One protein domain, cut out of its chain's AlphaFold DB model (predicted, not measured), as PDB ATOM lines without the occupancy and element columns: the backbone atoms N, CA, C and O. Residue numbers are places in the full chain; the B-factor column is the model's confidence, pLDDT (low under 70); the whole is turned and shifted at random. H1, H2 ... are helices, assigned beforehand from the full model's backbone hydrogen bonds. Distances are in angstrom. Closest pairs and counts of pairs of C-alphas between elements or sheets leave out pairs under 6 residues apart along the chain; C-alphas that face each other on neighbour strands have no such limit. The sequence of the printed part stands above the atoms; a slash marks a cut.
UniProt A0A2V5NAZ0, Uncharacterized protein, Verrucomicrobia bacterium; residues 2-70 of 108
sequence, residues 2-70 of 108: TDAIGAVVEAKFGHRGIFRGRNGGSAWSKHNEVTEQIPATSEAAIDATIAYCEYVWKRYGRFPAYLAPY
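This is residues 2 to 70 of the 108 residues of an uncharacterized protein of Verrucomicrobia bacterium (UniProt A0A2V5NAZ0). An open, arched chain of helices: the first residues of H1 meet the first half of the long H3, and from there the two helices lead away in different directions like the arms of a wide V. The short H2 lies at the far end of the H1 side, where residues 25 to 30 stick out, and an unnamed tail after H3 ends the other side. The 69 printed residues hold three named helices, in the order H1, H2, H3, with 36 residues in them, and no named strand; the class is all helix. The whole is loose, with a radius of gyration of the C-alphas of 15.4 A, and spans 45 by 29 by 15 A.

H1, residues 2 to 13, touches H3, residues 43 to 60, with residues 2 to 5 alone, and H3 touches H1 with residues 46 to 50 alone. Their closest C-alphas, those of Thr 2 and Ile 50, are 5.8 A apart. They run opposite ways at a steep tilt of 48 degrees, 13.1 A from centre to centre. H2, residues 31 to 36, touches no helix; it is apart from H1 and from H3. In H1, H2 and H3 every O i to N i+4 pair is within hydrogen-bond range.

H1 begins at C-alpha 2 (-44.254, 16.031, 12.219) and is 15.8 A long from first to last C-alpha. H2 measures 8.6 A, from C-alpha 31 at (-47.040, 27.717, 39.446). H3, the longest helix, measures 25.4 A and ends at C-alpha 60 (-32.097, 25.418, 2.980).

The outline is flat, but only just. The two C-alphas farthest apart are those of Ser 29 and Arg 59, 45.4 A. H1 to H2 is a long link of 17 residues; H2 to H3 is a short link of 6. The printed part has no cut. Its mean pLDDT is 91.3, and residues 23 to 24 are under 70.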
ATOM      1  N   THR A   2     -43.167  16.338  11.276       97.00
ATOM      2  CA  THR A   2     -44.254  16.031  12.219       97.00
ATOM      3  C   THR A   2     -43.756  15.544  13.577       97.00
ATOM      4  O   THR A   2     -44.007  16.216  14.566       97.00
ATOM      5  N   ASP A   3     -42.948  14.480  13.624       97.94
ATOM      6  CA  ASP A   3     -42.438  13.935  14.893       97.94
ATOM      7  C   ASP A   3     -41.582  14.933  15.684       97.94
ATOM      8  O   ASP A   3     -41.678  15.012  16.906       97.94
ATOM      9  N   ALA A   4     -40.767  15.737  14.994       96.75
ATOM     10  CA  ALA A   4     -39.921  16.740  15.635       96.75
ATOM     11  C   ALA A   4     -40.759  17.866  16.259       96.75
ATOM     12  O   ALA A   4     -40.492  18.279  17.386       96.75
ATOM     13  N   ILE A   5     -41.796  18.337  15.558       97.06
ATOM     14  CA  ILE A   5     -42.727  19.333  16.106       97.06
ATOM     15  C   ILE A   5     -43.578  18.717  17.221       97.06
ATOM     16  O   ILE A   5     -43.738  19.336  18.271       97.06
ATOM     17  N   GLY A   6     -44.039  17.478  17.047       97.44
ATOM     18  CA  GLY A   6     -44.751  16.710  18.067       97.44
ATOM     19  C   GLY A   6     -43.949  16.587  19.361       97.44
ATOM     20  O   GLY A   6     -44.484  16.834  20.437       97.44
ATOM     21  N   ALA A   7     -42.642  16.327  19.273       97.31
ATOM     22  CA  ALA A   7     -41.762  16.273  20.439       97.31
ATOM     23  C   ALA A   7     -41.655  17.625  21.174       97.31
ATOM     24  O   ALA A   7     -41.590  17.653  22.402       97.31
ATOM     25  N   VAL A   8     -41.672  18.756  20.455       96.31
ATOM     26  CA  VAL A   8     -41.683  20.099  21.071       96.31
ATOM     27  C   VAL A   8     -43.015  20.376  21.767       96.31
ATOM     28  O   VAL A   8     -43.027  20.939  22.867       96.31
ATOM     29  N   VAL A   9     -44.131  19.980  21.149       96.88
ATOM     30  CA  VAL A   9     -45.464  20.088  21.754       96.88
ATOM     31  C   VAL A   9     -45.536  19.229  23.014       96.88
ATOM     32  O   VAL A   9     -45.917  19.745  24.060       96.88
ATOM     33  N   GLU A  10     -45.076  17.978  22.965       96.06
ATOM     34  CA  GLU A  10     -45.015  17.069  24.117       96.06
ATOM     35  C   GLU A  10     -44.105  17.618  25.231       96.06
ATOM     36  O   GLU A  10     -44.474  17.617  26.404       96.06
ATOM     37  N   ALA A  11     -42.951  18.200  24.896       94.69
ATOM     38  CA  ALA A  11     -42.068  18.820  25.887       94.69
ATOM     39  C   ALA A  11     -42.720  20.010  26.619       94.69
ATOM     40  O   ALA A  11     -42.370  20.310  27.763       94.69
ATOM     41  N   LYS A  12     -43.671  20.703  25.985       93.06
ATOM     42  CA  LYS A  12     -44.403  21.827  26.589       93.06
ATOM     43  C   LYS A  12     -45.684  21.383  27.295       93.06
ATOM     44  O   LYS A  12     -45.929  21.819  28.416       93.06
ATOM     45  N   PHE A  13     -46.481  20.541  26.650       94.19
ATOM     46  CA  PHE A  13     -47.871  20.240  27.010       94.19
ATOM     47  C   PHE A  13     -48.146  18.759  27.276       94.19
ATOM     48  O   PHE A  13     -49.258  18.413  27.663       94.19
ATOM     49  N   GLY A  14     -47.158  17.889  27.095       92.50
ATOM     50  CA  GLY A  14     -47.234  16.491  27.493       92.50
ATOM     51  C   GLY A  14     -47.388  16.323  28.997       92.50
ATOM     52  O   GLY A  14     -47.174  17.265  29.757       92.50
ATOM     53  N   HIS A  15     -47.690  15.115  29.472       89.75
ATOM     54  CA  HIS A  15     -47.970  14.874  30.898       89.75
ATOM     55  C   HIS A  15     -46.845  15.353  31.843       89.75
ATOM     56  O   HIS A  15     -47.113  15.839  32.939       89.75
ATOM     57  N   ARG A  16     -45.583  15.250  31.404       89.12
ATOM     58  CA  ARG A  16     -44.399  15.755  32.130       89.12
ATOM     59  C   ARG A  16     -43.812  17.039  31.528       89.12
ATOM     60  O   ARG A  16     -42.693  17.418  31.867       89.12
ATOM     61  N   GLY A  17     -44.537  17.676  30.612       90.00
ATOM     62  CA  GLY A  17     -44.107  18.877  29.907       90.00
ATOM     63  C   GLY A  17     -44.087  20.116  30.800       90.00
ATOM     64  O   GLY A  17     -44.633  20.121  31.897       90.00
ATOM     65  N   ILE A  18     -43.473  21.196  30.325       89.50
ATOM     66  CA  ILE A  18     -43.246  22.427  31.105       89.50
ATOM     67  C   ILE A  18     -44.534  23.008  31.720       89.50
ATOM     68  O   ILE A  18     -44.490  23.526  32.830       89.50
ATOM     69  N   PHE A  19     -45.667  22.937  31.017       90.94
ATOM     70  CA  PHE A  19     -46.929  23.560  31.436       90.94
ATOM     71  C   PHE A  19     -47.938  22.594  32.069       90.94
ATOM     72  O   PHE A  19     -49.046  23.011  32.408       90.94
ATOM     73  N   ARG A  20     -47.612  21.302  32.155       89.12
ATOM     74  CA  ARG A  20     -48.525  20.250  32.649       89.12
ATOM     75  C   ARG A  20     -47.871  19.333  33.671       89.12
ATOM     76  O   ARG A  20     -48.534  18.857  34.587       89.12
ATOM     77  N   GLY A  21     -46.569  19.117  33.537       83.44
ATOM     78  CA  GLY A  21     -45.755  18.498  34.563       83.44
ATOM     79  C   GLY A  21     -45.782  19.366  35.811       83.44
ATOM     80  O   GLY A  21     -45.510  20.563  35.757       83.44
ATOM     81  N   ARG A  22     -46.092  18.752  36.954       72.81
ATOM     82  CA  ARG A  22     -46.043  19.394  38.275       72.81
ATOM     83  C   ARG A  22     -44.582  19.555  38.704       72.81
ATOM     84  O   ARG A  22     -44.126  18.921  39.652       72.81
ATOM     85  N   ASN A  23     -43.823  20.350  37.954       63.16
ATOM     86  CA  ASN A  23     -42.400  20.552  38.179       63.16
ATOM     87  C   ASN A  23     -42.190  21.550  39.327       63.16
ATOM     88  O   ASN A  23     -42.640  22.691  39.289       63.16
ATOM     89  N   GLY A  24     -41.464  21.119  40.362       61.81
ATOM     90  CA  GLY A  24     -41.223  21.895  41.585       61.81
ATOM     91  C   GLY A  24     -40.223  23.055  41.464       61.81
ATOM     92  O   GLY A  24     -39.943  23.690  42.477       61.81
ATOM     93  N   GLY A  25     -39.684  23.328  40.268       72.94
ATOM     94  CA  GLY A  25     -38.592  24.288  40.041       72.94
ATOM     95  C   GLY A  25     -39.012  25.736  39.768       72.94
ATOM     96  O   GLY A  25     -38.149  26.580  39.545       72.94
ATOM     97  N   SER A  26     -40.310  26.045  39.748       85.19
ATOM     98  CA  SER A  26     -40.772  27.416  39.517       85.19
ATOM     99  C   SER A  26     -40.675  28.280  40.774       85.19
ATOM    100  O   SER A  26     -41.041  27.848  41.869       85.19
ATOM    101  N   ALA A  27     -40.251  29.531  40.591       89.00
ATOM    102  CA  ALA A  27     -40.254  30.551  41.633       89.00
ATOM    103  C   ALA A  27     -41.660  31.117  41.913       89.00
ATOM    104  O   ALA A  27     -41.832  31.838  42.891       89.00
ATOM    105  N   TRP A  28     -42.667  30.804  41.089       90.62
ATOM    106  CA  TRP A  28     -44.051  31.222  41.329       90.62
ATOM    107  C   TRP A  28     -44.667  30.424  42.475       90.62
ATOM    108  O   TRP A  28     -44.545  29.196  42.536       90.62
ATOM    109  N   SER A  29     -45.376  31.116  43.366       91.50
ATOM    110  CA  SER A  29     -46.047  30.488  44.510       91.50
ATOM    111  C   SER A  29     -47.151  29.528  44.055       91.50
ATOM    112  O   SER A  29     -47.293  28.435  44.598       91.50
ATOM    113  N   LYS A  30     -47.867  29.894  42.988       90.75
ATOM    114  CA  LYS A  30     -48.997  29.150  42.415       90.75
ATOM    115  C   LYS A  30     -48.715  28.617  41.012       90.75
ATOM    116  O   LYS A  30     -49.568  28.679  40.134       90.75
ATOM    117  N   HIS A  31     -47.500  28.119  40.781       88.31
ATOM    118  CA  HIS A  31     -47.040  27.717  39.446       88.31
ATOM    119  C   HIS A  31     -48.048  26.857  38.671       88.31
ATOM    120  O   HIS A  31     -48.443  27.255  37.580       88.31
ATOM    121  N   ASN A  32     -48.494  25.738  39.259       88.44
ATOM    122  CA  ASN A  32     -49.394  24.798  38.584       88.44
ATOM    123  C   ASN A  32     -50.740  25.453  38.230       88.44
ATOM    124  O   ASN A  32     -51.185  25.323  37.095       88.44
ATOM    125  N   GLU A  33     -51.335  26.221  39.158       89.94
ATOM    126  CA  GLU A  33     -52.600  26.942  38.919       89.94
ATOM    127  C   GLU A  33     -52.485  27.886  37.714       89.94
ATOM    128  O   GLU A  33     -53.425  28.018  36.934       89.94
ATOM    129  N   VAL A  34     -51.337  28.555  37.549       89.56
ATOM    130  CA  VAL A  34     -51.128  29.483  36.432       89.56
ATOM    131  C   VAL A  34     -50.836  28.733  35.132       89.56
ATOM    132  O   VAL A  34     -51.373  29.088  34.086       89.56
ATOM    133  N   THR A  35     -50.004  27.689  35.158       90.94
ATOM    134  CA  THR A  35     -49.639  26.960  33.933       90.94
ATOM    135  C   THR A  35     -50.771  26.116  33.366       90.94
ATOM    136  O   THR A  35     -50.847  25.943  32.150       90.94
ATOM    137  N   GLU A  36     -51.673  25.619  34.215       89.69
ATOM    138  CA  GLU A  36     -52.870  24.885  33.787       89.69
ATOM    139  C   GLU A  36     -53.800  25.748  32.925       89.69
ATOM    140  O   GLU A  36     -54.425  25.236  32.000       89.69
ATOM    141  N   GLN A  37     -53.831  27.063  33.161       92.44
ATOM    142  CA  GLN A  37     -54.639  28.008  32.383       92.44
ATOM    143  C   GLN A  37     -54.072  28.281  30.984       92.44
ATOM    144  O   GLN A  37     -54.764  28.849  30.140       92.44
ATOM    145  N   ILE A  38     -52.820  27.896  30.714       93.06
ATOM    146  CA  ILE A  38     -52.201  28.106  29.405       93.06
ATOM    147  C   ILE A  38     -52.835  27.122  28.417       93.06
ATOM    148  O   ILE A  38     -52.661  25.910  28.591       93.06
ATOM    149  N   PRO A  39     -53.528  27.593  27.365       94.19
ATOM    150  CA  PRO A  39     -54.150  26.708  26.392       94.19
ATOM    151  C   PRO A  39     -53.088  25.892  25.653       94.19
ATOM    152  O   PRO A  39     -51.971  26.358  25.412       94.19
ATOM    153  N   ALA A  40     -53.442  24.658  25.292       93.94
ATOM    154  CA  ALA A  40     -52.601  23.854  24.417       93.94
ATOM    155  C   ALA A  40     -52.455  24.531  23.045       93.94
ATOM    156  O   ALA A  40     -53.318  25.299  22.614       93.94
ATOM    157  N   THR A  41     -51.356  24.240  22.351       95.19
ATOM    158  CA  THR A  41     -51.176  24.688  20.966       95.19
ATOM    159  C   THR A  41     -52.268  24.081  20.085       95.19
ATOM    160  O   THR A  41     -52.504  22.877  20.144       95.19
ATOM    161  N   SER A  42     -52.939  24.909  19.282       97.12
ATOM    162  CA  SER A  42     -53.981  24.439  18.367       97.12
ATOM    163  C   SER A  42     -53.397  23.576  17.248       97.12
ATOM    164  O   SER A  42     -52.263  23.794  16.821       97.12
ATOM    165  N   GLU A  43     -54.196  22.647  16.718       97.62
ATOM    166  CA  GLU A  43     -53.800  21.803  15.580       97.62
ATOM    167  C   GLU A  43     -53.360  22.647  14.380       97.62
ATOM    168  O   GLU A  43     -52.275  22.443  13.850       97.62
ATOM    169  N   ALA A  44     -54.112  23.701  14.045       98.19
ATOM    170  CA  ALA A  44     -53.754  24.607  12.952       98.19
ATOM    171  C   ALA A  44     -52.373  25.267  13.136       98.19
ATOM    172  O   ALA A  44     -51.640  25.462  12.165       98.19
ATOM    173  N   ALA A  45     -51.989  25.610  14.372       97.75
ATOM    174  CA  ALA A  45     -50.667  26.167  14.651       97.75
ATOM    175  C   ALA A  45     -49.564  25.098  14.559       97.75
ATOM    176  O   ALA A  45     -48.460  25.396  14.094       97.75
ATOM    177  N   ILE A  46     -49.859  23.859  14.964       98.31
ATOM    178  CA  ILE A  46     -48.950  22.715  14.822       98.31
ATOM    179  C   ILE A  46     -48.713  22.423  13.336       98.31
ATOM    180  O   ILE A  46     -47.560  22.399  12.906       98.31
ATOM    181  N   ASP A  47     -49.774  22.313  12.539       98.44
ATOM    182  CA  ASP A  47     -49.709  22.036  11.102       98.44
ATOM    183  C   ASP A  47     -48.966  23.134  10.339       98.44
ATOM    184  O   ASP A  47     -48.073  22.848   9.535       98.44
ATOM    185  N   ALA A  48     -49.264  24.403  10.637       98.38
ATOM    186  CA  ALA A  48     -48.550  25.532  10.050       98.38
ATOM    187  C   ALA A  48     -47.048  25.486  10.377       98.38
ATOM    188  O   ALA A  48     -46.209  25.736   9.509       98.38
ATOM    189  N   THR A  49     -46.696  25.121  11.614       97.62
ATOM    190  CA  THR A  49     -45.298  24.990  12.041       97.62
ATOM    191  C   THR A  49     -44.606  23.825  11.332       97.62
ATOM    192  O   THR A  49     -43.478  23.985  10.866       97.62
ATOM    193  N   ILE A  50     -45.277  22.677  11.191       98.38
ATOM    194  CA  ILE A  50     -44.760  21.525  10.439       98.38
ATOM    195  C   ILE A  50     -44.481  21.936   8.995       98.38
ATOM    196  O   ILE A  50     -43.352  21.772   8.533       98.38
ATOM    197  N   ALA A  51     -45.464  22.521   8.308       98.44
ATOM    198  CA  ALA A  51     -45.328  22.947   6.917       98.44
ATOM    199  C   ALA A  51     -44.172  23.945   6.737       98.44
ATOM    200  O   ALA A  51     -43.344  23.797   5.833       98.44
ATOM    201  N   TYR A  52     -44.065  24.926   7.635       97.06
ATOM    202  CA  TYR A  52     -42.985  25.906   7.613       97.06
ATOM    203  C   TYR A  52     -41.609  25.262   7.824       97.06
ATOM    204  O   TYR A  52     -40.690  25.479   7.032       97.06
ATOM    205  N   CYS A  53     -41.448  24.449   8.869       96.81
ATOM    206  CA  CYS A  53     -40.175  23.802   9.162       96.81
ATOM    207  C   CYS A  53     -39.784  22.804   8.063       96.81
ATOM    208  O   CYS A  53     -38.608  22.723   7.705       96.81
ATOM    209  N   GLU A  54     -40.741  22.084   7.475       97.81
ATOM    210  CA  GLU A  54     -40.484  21.237   6.311       97.81
ATOM    211  C   GLU A  54     -39.959  22.033   5.131       97.81
ATOM    212  O   GLU A  54     -38.969  21.626   4.522       97.81
ATOM    213  N   TYR A  55     -40.595  23.161   4.817       97.12
ATOM    214  CA  TYR A  55     -40.132  24.046   3.760       97.12
ATOM    215  C   TYR A  55     -38.705  24.525   4.034       97.12
ATOM    216  O   TYR A  55     -37.844  24.389   3.167       97.12
ATOM    217  N   VAL A  56     -38.430  25.032   5.241       96.00
ATOM    218  CA  VAL A  56     -37.099  25.546   5.591       96.00
ATOM    219  C   VAL A  56     -36.040  24.451   5.462       96.00
ATOM    220  O   VAL A  56     -34.995  24.673   4.849       96.00
ATOM    221  N   TRP A  57     -36.322  23.250   5.964       95.94
ATOM    222  CA  TRP A  57     -35.395  22.130   5.862       95.94
ATOM    223  C   TRP A  57     -35.186  21.680   4.412       95.94
ATOM    224  O   TRP A  57     -34.046  21.574   3.968       95.94
ATOM    225  N   LYS A  58     -36.261  21.482   3.638       97.06
ATOM    226  CA  LYS A  58     -36.176  21.063   2.226       97.06
ATOM    227  C   LYS A  58     -35.463  22.104   1.357       97.06
ATOM    228  O   LYS A  58     -34.743  21.739   0.435       97.06
ATOM    229  N   ARG A  59     -35.656  23.396   1.636       96.94
ATOM    230  CA  ARG A  59     -35.136  24.499   0.813       96.94
ATOM    231  C   ARG A  59     -33.721  24.940   1.181       96.94
ATOM    232  O   ARG A  59     -32.999  25.396   0.292       96.94
ATOM    233  N   TYR A  60     -33.356  24.868   2.461       95.25
ATOM    234  CA  TYR A  60     -32.097  25.418   2.980       95.25
ATOM    235  C   TYR A  60     -31.214  24.379   3.681       95.25
ATOM    236  O   TYR A  60     -30.048  24.666   3.937       95.25
ATOM    237  N   GLY A  61     -31.743  23.197   4.017       94.75
ATOM    238  CA  GLY A  61     -30.999  22.106   4.656       94.75
ATOM    239  C   GLY A  61     -30.528  22.390   6.084       94.75
ATOM    240  O   GLY A  61     -29.716  21.636   6.613       94.75
ATOM    241  N   ARG A  62     -30.974  23.495   6.703       92.00
ATOM    242  CA  ARG A  62     -30.520  23.928   8.031       92.00
ATOM    243  C   ARG A  62     -31.470  24.917   8.701       92.00
ATOM    244  O   ARG A  62     -32.265  25.583   8.042       92.00
ATOM    245  N   PHE A  63     -31.274  25.091  10.006       89.19
ATOM    246  CA  PHE A  63     -31.857  26.167  10.804       89.19
ATOM    247  C   PHE A  63     -30.756  26.928  11.573       89.19
ATOM    248  O   PHE A  63     -29.798  26.297  12.018       89.19
ATOM    249  N   PRO A  64     -30.888  28.253  11.781       89.62
ATOM    250  CA  PRO A  64     -31.755  29.171  11.037       89.62
ATOM    251  C   PRO A  64     -31.320  29.267   9.561       89.62
ATOM    252  O   PRO A  64     -30.137  29.125   9.263       89.62
ATOM    253  N   ALA A  65     -32.248  29.532   8.633       90.25
ATOM    254  CA  ALA A  65     -31.993  29.448   7.184       90.25
ATOM    255  C   ALA A  65     -30.792  30.292   6.704       90.25
ATOM    256  O   ALA A  65     -29.912  29.799   5.996       90.25
ATOM    257  N   TYR A  66     -30.718  31.556   7.135       88.56
ATOM    258  CA  TYR A  66     -29.721  32.524   6.650       88.56
ATOM    259  C   TYR A  66     -28.736  33.004   7.716       88.56
ATOM    260  O   TYR A  66     -27.737  33.628   7.384       88.56
ATOM    261  N   LEU A  67     -28.975  32.694   8.992       83.75
ATOM    262  CA  LEU A  67     -28.119  33.145  10.090       83.75
ATOM    263  C   LEU A  67     -27.193  32.026  10.556       83.75
ATOM    264  O   LEU A  67     -27.510  30.843  10.414       83.75
ATOM    265  N   ALA A  68     -26.039  32.398  11.103       81.69
ATOM    266  CA  ALA A  68     -25.202  31.450  11.820       81.69
ATOM    267  C   ALA A  68     -25.990  30.874  13.017       81.69
ATOM    268  O   ALA A  68     -26.749  31.611  13.652       81.69
ATOM    269  N   PRO A  69     -25.831  29.577  13.337       73.06
ATOM    270  CA  PRO A  69     -26.539  28.945  14.450       73.06
ATOM    271  C   PRO A  69     -26.129  29.501  15.822       73.06
ATOM    272  O   PRO A  69     -26.859  29.320  16.790       73.06
ATOM    273  N   TYR A  70     -24.995  30.200  15.907       75.00
ATOM    274  CA  TYR A  70     -24.528  30.830  17.134       75.00
ATOM    275  C   TYR A  70     -24.578  32.353  17.004       75.00
ATOM    276  O   TYR A  70     -23.853  32.947  16.206       75.00
TER     277      TYR A  70